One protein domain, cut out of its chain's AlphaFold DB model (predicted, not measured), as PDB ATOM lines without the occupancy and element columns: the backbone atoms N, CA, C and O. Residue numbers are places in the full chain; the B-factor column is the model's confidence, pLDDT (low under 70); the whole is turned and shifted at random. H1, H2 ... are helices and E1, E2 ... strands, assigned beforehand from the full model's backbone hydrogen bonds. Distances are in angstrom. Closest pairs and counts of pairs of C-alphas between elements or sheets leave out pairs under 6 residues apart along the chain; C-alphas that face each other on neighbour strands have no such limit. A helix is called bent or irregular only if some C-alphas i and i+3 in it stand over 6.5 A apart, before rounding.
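This is residues 5 to 81 of the 390 residues of an uncharacterized protein of Ruminococcus flavefaciens 007c (UniProt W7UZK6). Helix H1 runs through the middle of this small domain, with the longer helix H4 side by side with it and a short two-stranded ribbon, E1 and E2, beside its first part, E1 being the nearer strand. The short helix H2 meets H1 on a side away from H4, and H3, a little one-turn helix, lies at the periphery; these two are loosely formed. The printed part has 77 residues with four named helices and two named strands, in the order H1 E1 H2 H3 E2 H4; the sheet, in the order E1 - E2, is antiparallel, and the class is mostly helix. The whole is compact, with a radius of gyration of the C-alphas of 11.6 A, and rounded, spanning 29 by 28 by 20 A.

Start at the sheet, where E1, residues 28 to 31, and E2, residues 56 to 59, are antiparallel neighbours at 157 degrees. Look at N 29 and O 58, 2.9 A apart, and at N 58 and O 29, 2.8 A apart, both within hydrogen-bond range. From the sheet go on to H1, residues 5 to 15: it has 9 pairs of C-alphas within 8 A with E1, and their closest C-alphas, those of Leu 6 and Gly 28, are 4.9 A apart. H1 and E2 are apart. H4, residues 66 to 78, touches H1 at a shallow tilt of 27 degrees, the same way, with the C-alphas of Met 11 and Cys 72 closest at 4.6 A. H2, residues 40 to 45, touches H1 at a steep tilt of 45 degrees, the same way, with the C-alphas of Ser 5 and Tyr 40 closest at 5.2 A. H3, residues 48 to 51, is close to H1 but not clearly touching, its Met 50 C-alpha 7.6 A from that of Ala 13. H2 and H4 are apart. In H4 every O i to N i+4 pair is within hydrogen-bond range, in H1 6 of 7 and in H2 1 of 2, while H3 is too short for such a pair.

Find C-alpha 28 at (40.483, -11.819, 37.176); from there E1 runs 10.2 A to C-alpha 31, and E2 measures 9.9 A. H1 begins at C-alpha 5, (43.617, -5.486, 33.289), and is 14.7 A long. H4 is 18.6 A long and ends at C-alpha 78, (60.876, -12.920, 37.002). H2 measures 9.7 A and H3 6.8 A; both are irregular, but only just, with 6.8 A between C-alphas 42 and 45 and between C-alphas 48 and 51.

The two C-alphas farthest apart, those of Val 34 and Ile 78, are 32.0 A apart. The printed part has no cut, and the link from H1 to E1, residues 16 to 27, is long. Residues 32 to 54 have pLDDT under 70; the mean of the printed part is 77.6.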
ATOM      1  N   SER A   5      43.492  -5.456  31.828       88.56
ATOM      2  CA  SER A   5      43.617  -5.486  33.289       88.56
ATOM      3  C   SER A   5      43.319  -6.872  33.861       88.56
ATOM      4  O   SER A   5      43.928  -7.255  34.857       88.56
ATOM      5  N   LEU A   6      42.497  -7.671  33.166       91.44
ATOM      6  CA  LEU A   6      42.155  -9.046  33.549       91.44
ATOM      7  C   LEU A   6      43.356 -10.006  33.548       91.44
ATOM      8  O   LEU A   6      43.269 -11.085  34.131       91.44
ATOM      9  N   VAL A   7      44.446  -9.637  32.867       93.62
ATOM     10  CA  VAL A   7      45.716 -10.384  32.846       93.62
ATOM     11  C   VAL A   7      46.793  -9.630  33.615       93.62
ATOM     12  O   VAL A   7      47.482 -10.191  34.461       93.62
ATOM     13  N   SER A   8      46.955  -8.346  33.304       90.12
ATOM     14  CA  SER A   8      48.086  -7.557  33.788       90.12
ATOM     15  C   SER A   8      48.021  -7.265  35.286       90.12
ATOM     16  O   SER A   8      49.070  -7.232  35.920       90.12
ATOM     17  N   VAL A   9      46.830  -7.110  35.876       87.06
ATOM     18  CA  VAL A   9      46.704  -6.901  37.327       87.06
ATOM     19  C   VAL A   9      47.055  -8.180  38.104       87.06
ATOM     20  O   VAL A   9      47.912  -8.090  38.982       87.06
ATOM     21  N   PRO A  10      46.532  -9.377  37.757       90.00
ATOM     22  CA  PRO A  10      47.024 -10.634  38.331       90.00
ATOM     23  C   PRO A  10      48.539 -10.837  38.199       90.00
ATOM     24  O   PRO A  10      49.182 -11.253  39.156       90.00
ATOM     25  N   MET A  11      49.145 -10.479  37.060       91.38
ATOM     26  CA  MET A  11      50.607 -10.540  36.919       91.38
ATOM     27  C   MET A  11      51.331  -9.638  37.925       91.38
ATOM     28  O   MET A  11      52.359 -10.026  38.470       91.38
ATOM     29  N   LEU A  12      50.831  -8.423  38.153       86.94
ATOM     30  CA  LEU A  12      51.429  -7.500  39.118       86.94
ATOM     31  C   LEU A  12      51.218  -7.966  40.562       86.94
ATOM     32  O   LEU A  12      52.106  -7.763  41.387       86.94
ATOM     33  N   ALA A  13      50.099  -8.626  40.857       86.44
ATOM     34  CA  ALA A  13      49.881  -9.279  42.143       86.44
ATOM     35  C   ALA A  13      50.942 -10.367  42.400       86.44
ATOM     36  O   ALA A  13      51.560 -10.370  43.461       86.44
ATOM     37  N   GLU A  14      51.244 -11.204  41.401       89.25
ATOM     38  CA  GLU A  14      52.317 -12.215  41.479       89.25
ATOM     39  C   GLU A  14      53.707 -11.590  41.690       89.25
ATOM     40  O   GLU A  14      54.512 -12.107  42.460       89.25
ATOM     41  N   VAL A  15      54.001 -10.459  41.036       87.19
ATOM     42  CA  VAL A  15      55.271  -9.729  41.227       87.19
ATOM     43  C   VAL A  15      55.421  -9.208  42.659       87.19
ATOM     44  O   VAL A  15      56.539  -9.149  43.163       87.19
ATOM     45  N   ASN A  16      54.313  -8.839  43.306       83.50
ATOM     46  CA  ASN A  16      54.281  -8.297  44.666       83.50
ATOM     47  C   ASN A  16      54.004  -9.364  45.743       83.50
ATOM     48  O   ASN A  16      53.643  -9.003  46.862       83.50
ATOM     49  N   ASP A  17      54.142 -10.654  45.411       85.62
ATOM     50  CA  ASP A  17      53.910 -11.781  46.327       85.62
ATOM     51  C   ASP A  17      52.521 -11.734  47.007       85.62
ATOM     52  O   ASP A  17      52.352 -12.103  48.169       85.62
ATOM     53  N   LYS A  18      51.500 -11.259  46.279       83.25
ATOM     54  CA  LYS A  18      50.112 -11.249  46.749       83.25
ATOM     55  C   LYS A  18      49.441 -12.580  46.462       83.25
ATOM     56  O   LYS A  18      49.376 -13.013  45.315       83.25
ATOM     57  N   GLU A  19      48.883 -13.186  47.501       83.75
ATOM     58  CA  GLU A  19      48.089 -14.402  47.366       83.75
ATOM     59  C   GLU A  19      46.683 -14.082  46.847       83.75
ATOM     60  O   GLU A  19      46.002 -13.179  47.335       83.75
ATOM     61  N   PHE A  20      46.241 -14.837  45.843       86.19
ATOM     62  CA  PHE A  20      44.876 -14.817  45.330       86.19
ATOM     63  C   PHE A  20      44.522 -16.189  44.756       86.19
ATOM     64  O   PHE A  20      45.382 -16.897  44.229       86.19
ATOM     65  N   ASP A  21      43.250 -16.577  44.849       83.94
ATOM     66  CA  ASP A  21      42.795 -17.860  44.314       83.94
ATOM     67  C   ASP A  21      42.561 -17.774  42.802       83.94
ATOM     68  O   ASP A  21      41.506 -17.345  42.335       83.94
ATOM     69  N   ASN A  22      43.548 -18.227  42.033       83.56
ATOM     70  CA  ASN A  22      43.438 -18.427  40.592       83.56
ATOM     71  C   ASN A  22      43.300 -19.904  40.200       83.56
ATOM     72  O   ASN A  22      43.483 -20.235  39.038       83.56
ATOM     73  N   SER A  23      42.955 -20.807  41.121       78.12
ATOM     74  CA  SER A  23      42.913 -22.258  40.859       78.12
ATOM     75  C   SER A  23      41.867 -22.688  39.815       78.12
ATOM     76  O   SER A  23      41.889 -23.809  39.289       78.12
ATOM     77  N   GLN A  24      40.896 -21.817  39.549       77.88
ATOM     78  CA  GLN A  24      39.769 -22.069  38.653       77.88
ATOM     79  C   GLN A  24      39.953 -21.374  37.301       77.88
ATOM     80  O   GLN A  24      39.747 -22.001  36.259       77.88
ATOM     81  N   TYR A  25      40.377 -20.106  37.312       86.38
ATOM     82  CA  TYR A  25      40.494 -19.258  36.126       86.38
ATOM     83  C   TYR A  25      41.785 -18.446  36.161       86.38
ATOM     84  O   TYR A  25      42.131 -17.845  37.176       86.38
ATOM     85  N   GLY A  26      42.453 -18.364  35.010       89.88
ATOM     86  CA  GLY A  26      43.715 -17.636  34.870       89.88
ATOM     87  C   GLY A  26      43.553 -16.123  34.738       89.88
ATOM     88  O   GLY A  26      44.538 -15.433  34.500       89.88
ATOM     89  N   LEU A  27      42.326 -15.606  34.834       93.31
ATOM     90  CA  LEU A  27      41.992 -14.197  34.640       93.31
ATOM     91  C   LEU A  27      41.124 -13.701  35.783       93.31
ATOM     92  O   LEU A  27      40.261 -14.433  36.274       93.31
ATOM     93  N   GLY A  28      41.279 -12.431  36.127       90.44
ATOM     94  CA  GLY A  28      40.483 -11.819  37.176       90.44
ATOM     95  C   GLY A  28      40.827 -10.362  37.412       90.44
ATOM     96  O   GLY A  28      41.719  -9.798  36.782       90.44
ATOM     97  N   SER A  29      40.087  -9.752  38.322       87.31
ATOM     98  CA  SER A  29      40.230  -8.351  38.706       87.31
ATOM     99  C   SER A  29      40.350  -8.223  40.216       87.31
ATOM    100  O   SER A  29      39.801  -9.038  40.952       87.31
ATOM    101  N   PHE A  30      41.019  -7.164  40.664       81.81
ATOM    102  CA  PHE A  30      41.069  -6.775  42.070       81.81
ATOM    103  C   PHE A  30      40.189  -5.537  42.304       81.81
ATOM    104  O   PHE A  30      40.113  -4.660  41.435       81.81
ATOM    105  N   SER A  31      39.551  -5.468  43.472       75.94
ATOM    106  CA  SER A  31      38.738  -4.334  43.948       75.94
ATOM    107  C   SER A  31      39.068  -4.001  45.404       75.94
ATOM    108  O   SER A  31      39.238  -4.924  46.202       75.94
ATOM    109  N   ALA A  32      39.174  -2.709  45.742       62.59
ATOM    110  CA  ALA A  32      39.549  -2.237  47.088       62.59
ATOM    111  C   ALA A  32      38.345  -1.995  48.005       62.59
ATOM    112  O   ALA A  32      38.515  -1.979  49.210       62.59
ATOM    113  N   GLU A  33      37.139  -1.855  47.456       57.31
ATOM    114  CA  GLU A  33      35.865  -1.708  48.174       57.31
ATOM    115  C   GLU A  33      34.716  -1.953  47.170       57.31
ATOM    116  O   GLU A  33      34.951  -2.039  45.957       57.31
ATOM    117  N   VAL A  34      33.472  -2.113  47.641       46.25
ATOM    118  CA  VAL A  34      32.305  -2.404  46.781       46.25
ATOM    119  C   VAL A  34      32.082  -1.266  45.774       46.25
ATOM    120  O   VAL A  34      31.445  -0.268  46.088       46.25
ATOM    121  N   GLY A  35      32.573  -1.433  44.541       48.50
ATOM    122  CA  GLY A  35      32.278  -0.545  43.410       48.50
ATOM    123  C   GLY A  35      33.486  -0.058  42.604       48.50
ATOM    124  O   GLY A  35      33.296   0.354  41.459       48.50
ATOM    125  N   GLU A  36      34.715  -0.159  43.120       51.19
ATOM    126  CA  GLU A  36      35.916   0.303  42.406       51.19
ATOM    127  C   GLU A  36      36.735  -0.871  41.851       51.19
ATOM    128  O   GLU A  36      37.435  -1.583  42.570       51.19
ATOM    129  N   THR A  37      36.633  -1.104  40.536       53.47
ATOM    130  CA  THR A  37      37.503  -2.045  39.807       53.47
ATOM    131  C   THR A  37      38.739  -1.307  39.306       53.47
ATOM    132  O   THR A  37      38.610  -0.342  38.550       53.47
ATOM    133  N   PHE A  38      39.937  -1.768  39.671       56.53
ATOM    134  CA  PHE A  38      41.171  -1.102  39.250       56.53
ATOM    135  C   PHE A  38      41.461  -1.279  37.755       56.53
ATOM    136  O   PHE A  38      41.375  -2.374  37.190       56.53
ATOM    137  N   TYR A  39      41.861  -0.178  37.117       56.72
ATOM    138  CA  TYR A  39      42.339  -0.140  35.737       56.72
ATOM    139  C   TYR A  39      43.869  -0.183  35.703       56.72
ATOM    140  O   TYR A  39      44.532   0.370  36.576       56.72
ATOM    141  N   TYR A  40      44.441  -0.788  34.659       50.66
ATOM    142  CA  TYR A  40      45.890  -0.946  34.470       50.66
ATOM    143  C   TYR A  40      46.686   0.373  34.588       50.66
ATOM    144  O   TYR A  40      47.814   0.376  35.079       50.66
ATOM    145  N   ASN A  41      46.085   1.509  34.211       45.12
ATOM    146  CA  ASN A  41      46.716   2.828  34.339       45.12
ATOM    147  C   ASN A  41      46.930   3.272  35.797       45.12
ATOM    148  O   ASN A  41      47.841   4.053  36.042       45.12
ATOM    149  N   TYR A  42      46.175   2.735  36.762       48.72
ATOM    150  CA  TYR A  42      46.387   3.009  38.190       48.72
ATOM    151  C   TYR A  42      47.679   2.350  38.713       48.72
ATOM    152  O   TYR A  42      48.332   2.864  39.612       48.72
ATOM    153  N   PHE A  43      48.110   1.247  38.093       53.50
ATOM    154  CA  PHE A  43      49.297   0.499  38.519       53.50
ATOM    155  C   PHE A  43      50.605   0.952  37.870       53.50
ATOM    156  O   PHE A  43      51.682   0.625  38.367       53.50
ATOM    157  N   LYS A  44      50.543   1.655  36.732       48.41
ATOM    158  CA  LYS A  44      51.735   1.918  35.915       48.41
ATOM    159  C   LYS A  44      52.592   3.071  36.438       48.41
ATOM    160  O   LYS A  44      53.773   3.105  36.106       48.41
ATOM    161  N   GLU A  45      52.028   3.997  37.219       42.91
ATOM    162  CA  GLU A  45      52.730   5.252  37.503       42.91
ATOM    163  C   GLU A  45      53.183   5.486  38.942       42.91
ATOM    164  O   GLU A  45      54.179   6.183  39.054       42.91
ATOM    165  N   ASN A  46      52.616   4.902  40.014       43.91
ATOM    166  CA  ASN A  46      53.164   5.165  41.366       43.91
ATOM    167  C   ASN A  46      52.896   4.159  42.507       43.91
ATOM    168  O   ASN A  46      53.502   4.331  43.564       43.91
ATOM    169  N   ASP A  47      52.078   3.109  42.372       50.09
ATOM    170  CA  ASP A  47      51.647   2.374  43.573       50.09
ATOM    171  C   ASP A  47      52.408   1.079  43.885       50.09
ATOM    172  O   ASP A  47      52.050  -0.033  43.501       50.09
ATOM    173  N   ILE A  48      53.369   1.253  44.792       46.84
ATOM    174  CA  ILE A  48      53.828   0.290  45.811       46.84
ATOM    175  C   ILE A  48      52.653  -0.136  46.754       46.84
ATOM    176  O   ILE A  48      52.840  -0.843  47.744       46.84
ATOM    177  N   GLU A  49      51.406   0.259  46.470       49.50
ATOM    178  CA  GLU A  49      50.259   0.196  47.382       49.50
ATOM    179  C   GLU A  49      49.297  -0.981  47.220       49.50
ATOM    180  O   GLU A  49      48.324  -1.027  47.970       49.50
ATOM    181  N   MET A  50      49.596  -2.032  46.437       51.56
ATOM    182  CA  MET A  50      48.907  -3.314  46.709       51.56
ATOM    183  C   MET A  50      49.079  -3.736  48.184       51.56
ATOM    184  O   MET A  50      48.297  -4.518  48.715       51.56
ATOM    185  N   ASN A  51      50.103  -3.224  48.872       51.84
ATOM    186  CA  ASN A  51      50.335  -3.460  50.292       51.84
ATOM    187  C   ASN A  51      49.560  -2.545  51.252       51.84
ATOM    188  O   ASN A  51      49.606  -2.826  52.446       51.84
ATOM    189  N   ARG A  52      48.872  -1.486  50.793       53.03
ATOM    190  CA  ARG A  52      48.221  -0.517  51.700       53.03
ATOM    191  C   ARG A  52      46.724  -0.737  51.919       53.03
ATOM    192  O   ARG A  52      46.224  -0.272  52.937       53.03
ATOM    193  N   HIS A  53      46.038  -1.470  51.044       59.59
ATOM    194  CA  HIS A  53      44.600  -1.736  51.173       59.59
ATOM    195  C   HIS A  53      44.301  -3.243  51.185       59.59
ATOM    196  O   HIS A  53      45.065  -4.045  50.640       59.59
ATOM    197  N   GLU A  54      43.194  -3.639  51.818       65.69
ATOM    198  CA  GLU A  54      42.634  -4.983  51.654       65.69
ATOM    199  C   GLU A  54      41.937  -5.060  50.290       65.69
ATOM    200  O   GLU A  54      41.089  -4.231  49.967       65.69
ATOM    201  N   TYR A  55      42.304  -6.044  49.469       73.00
ATOM    202  CA  TYR A  55      41.732  -6.227  48.136       73.00
ATOM    203  C   TYR A  55      40.986  -7.550  48.048       73.00
ATOM    204  O   TYR A  55      41.414  -8.567  48.590       73.00
ATOM    205  N   THR A  56      39.908  -7.551  47.271       78.69
ATOM    206  CA  THR A  56      39.166  -8.759  46.909       78.69
ATOM    207  C   THR A  56      39.486  -9.154  45.472       78.69
ATOM    208  O   THR A  56      39.432  -8.321  44.565       78.69
ATOM    209  N   TYR A  57      39.843 -10.423  45.258       85.56
ATOM    210  CA  TYR A  57      40.059 -10.987  43.925       85.56
ATOM    211  C   TYR A  57      38.763 -11.593  43.380       85.56
ATOM    212  O   TYR A  57      38.187 -12.500  43.978       85.56
ATOM    213  N   GLY A  58      38.322 -11.110  42.219       87.06
ATOM    214  CA  GLY A  58      37.193 -11.653  41.470       87.06
ATOM    215  C   GLY A  58      37.664 -12.391  40.220       87.06
ATOM    216  O   GLY A  58      38.286 -11.796  39.341       87.06
ATOM    217  N   SER A  59      37.330 -13.679  40.108       89.25
ATOM    218  CA  SER A  59      37.642 -14.478  38.915       89.25
ATOM    219  C   SER A  59      36.834 -14.030  37.693       89.25
ATOM    220  O   SER A  59      35.611 -13.889  37.746       89.25
ATOM    221  N   TYR A  60      37.502 -13.898  36.546       90.06
ATOM    222  CA  TYR A  60      36.846 -13.660  35.266       90.06
ATOM    223  C   TYR A  60      36.386 -14.981  34.653       90.06
ATOM    224  O   TYR A  60      37.110 -15.671  33.938       90.06
ATOM    225  N   ILE A  61      35.125 -15.310  34.904       89.06
ATOM    226  CA  ILE A  61      34.544 -16.600  34.538       89.06
ATOM    227  C   ILE A  61      34.302 -16.781  33.042       89.06
ATOM    228  O   ILE A  61      33.950 -17.874  32.642       89.06
ATOM    229  N   SER A  62      34.421 -15.762  32.186       87.94
ATOM    230  CA  SER A  62      33.967 -15.869  30.786       87.94
ATOM    231  C   SER A  62      34.939 -16.602  29.840       87.94
ATOM    232  O   SER A  62      34.646 -16.737  28.653       87.94
ATOM    233  N   GLN A  63      36.081 -17.078  30.332       91.25
ATOM    234  CA  GLN A  63      37.003 -17.973  29.624       91.25
ATOM    235  C   GLN A  63      37.935 -18.656  30.628       91.25
ATOM    236  O   GLN A  63      38.036 -18.208  31.765       91.25
ATOM    237  N   PHE A  64      38.617 -19.731  30.227       94.12
ATOM    238  CA  PHE A  64      39.542 -20.432  31.123       94.12
ATOM    239  C   PHE A  64      40.770 -19.579  31.476       94.12
ATOM    240  O   PHE A  64      41.193 -19.553  32.630       94.12
ATOM    241  N   GLY A  65      41.316 -18.845  30.501       95.56
ATOM    242  CA  GLY A  65      42.394 -17.892  30.752       95.56
ATOM    243  C   GLY A  65      43.797 -18.489  30.681       95.56
ATOM    244  O   GLY A  65      44.654 -18.108  31.474       95.56
ATOM    245  N   LEU A  66      44.052 -19.421  29.754       97.12
ATOM    246  CA  LEU A  66      45.370 -20.062  29.593       97.12
ATOM    247  C   LEU A  66      46.519 -19.049  29.461       97.12
ATOM    248  O   LEU A  66      47.577 -19.219  30.063       97.12
ATOM    249  N   GLN A  67      46.299 -17.981  28.698       96.94
ATOM    250  CA  GLN A  67      47.240 -16.878  28.544       96.94
ATOM    251  C   GLN A  67      47.524 -16.164  29.867       96.94
ATOM    252  O   GLN A  67      48.667 -15.794  30.117       96.94
ATOM    253  N   GLY A  68      46.515 -16.020  30.725       96.38
ATOM    254  CA  GLY A  68      46.663 -15.423  32.046       96.38
ATOM    255  C   GLY A  68      47.507 -16.291  32.975       96.38
ATOM    256  O   GLY A  68      48.492 -15.801  33.517       96.38
ATOM    257  N   TYR A  69      47.232 -17.600  33.043       96.38
ATOM    258  CA  TYR A  69      48.074 -18.548  33.787       96.38
ATOM    259  C   TYR A  69      49.535 -18.499  33.345       96.38
ATOM    260  O   TYR A  69      50.438 -18.413  34.176       96.38
ATOM    261  N   PHE A  70      49.771 -18.531  32.031       96.69
ATOM    262  CA  PHE A  70      51.120 -18.468  31.483       96.69
ATOM    263  C   PHE A  70      51.820 -17.156  31.857       96.69
ATOM    264  O   PHE A  70      52.954 -17.175  32.329       96.69
ATOM    265  N   CYS A  71      51.141 -16.018  31.705       96.44
ATOM    266  CA  CYS A  71      51.720 -14.720  32.030       96.44
ATOM    267  C   CYS A  71      51.991 -14.560  33.536       96.44
ATOM    268  O   CYS A  71      53.054 -14.060  33.901       96.44
ATOM    269  N   CYS A  72      51.086 -15.019  34.404       94.62
ATOM    270  CA  CYS A  72      51.268 -15.018  35.858       94.62
ATOM    271  C   CYS A  72      52.433 -15.915  36.289       94.62
ATOM    272  O   CYS A  72      53.250 -15.499  37.104       94.62
ATOM    273  N   PHE A  73      52.572 -17.104  35.693       95.06
ATOM    274  CA  PHE A  73      53.716 -17.980  35.947       95.06
ATOM    275  C   PHE A  73      55.046 -17.282  35.630       95.06
ATOM    276  O   PHE A  73      55.958 -17.279  36.453       95.06
ATOM    277  N   ILE A  74      55.147 -16.637  34.465       95.25
ATOM    278  CA  ILE A  74      56.352 -15.892  34.082       95.25
ATOM    279  C   ILE A  74      56.594 -14.704  35.027       95.25
ATOM    280  O   ILE A  74      57.726 -14.485  35.458       95.25
ATOM    281  N   ALA A  75      55.543 -13.969  35.397       92.44
ATOM    282  CA  ALA A  75      55.628 -12.854  36.338       92.44
ATOM    283  C   ALA A  75      56.141 -13.291  37.721       92.44
ATOM    284  O   ALA A  75      57.023 -12.631  38.271       92.44
ATOM    285  N   ARG A  76      55.675 -14.439  38.227       91.75
ATOM    286  CA  ARG A  76      56.126 -15.047  39.489       91.75
ATOM    287  C   ARG A  76      57.604 -15.438  39.462       91.75
ATOM    288  O   ARG A  76      58.290 -15.304  40.470       91.75
ATOM    289  N   VAL A  77      58.101 -15.927  38.322       93.00
ATOM    290  CA  VAL A  77      59.510 -16.330  38.164       93.00
ATOM    291  C   VAL A  77      60.434 -15.116  38.041       93.00
ATOM    292  O   VAL A  77      61.511 -15.109  38.629       93.00
ATOM    293  N   ILE A  78      60.031 -14.092  37.281       91.31
ATOM    294  CA  ILE A  78      60.876 -12.920  37.002       91.31
ATOM    295  C   ILE A  78      60.824 -11.887  38.140       91.31
ATOM    296  O   ILE A  78      61.812 -11.190  38.363       91.31
ATOM    297  N   LYS A  79      59.689 -11.770  38.848       87.62
ATOM    298  CA  LYS A  79      59.449 -10.796  39.931       87.62
ATOM    299  C   LYS A  79      59.818  -9.353  39.562       87.62
ATOM    300  O   LYS A  79      60.451  -8.627  40.323       87.62
ATOM    301  N   SER A  80      59.412  -8.921  38.369       87.06
ATOM    302  CA  SER A  80      59.611  -7.545  37.898       87.06
ATOM    303  C   SER A  80      58.338  -6.987  37.275       87.06
ATOM    304  O   SER A  80      57.717  -7.643  36.436       87.06
ATOM    305  N   SER A  81      57.988  -5.741  37.605       78.19
ATOM    306  CA  SER A  81      56.851  -5.027  37.002       78.19
ATOM    307  C   SER A  81      57.017  -4.832  35.488       78.19
ATOM    308  O   SER A  81      56.033  -4.809  34.746       78.19
TER     309      SER A  81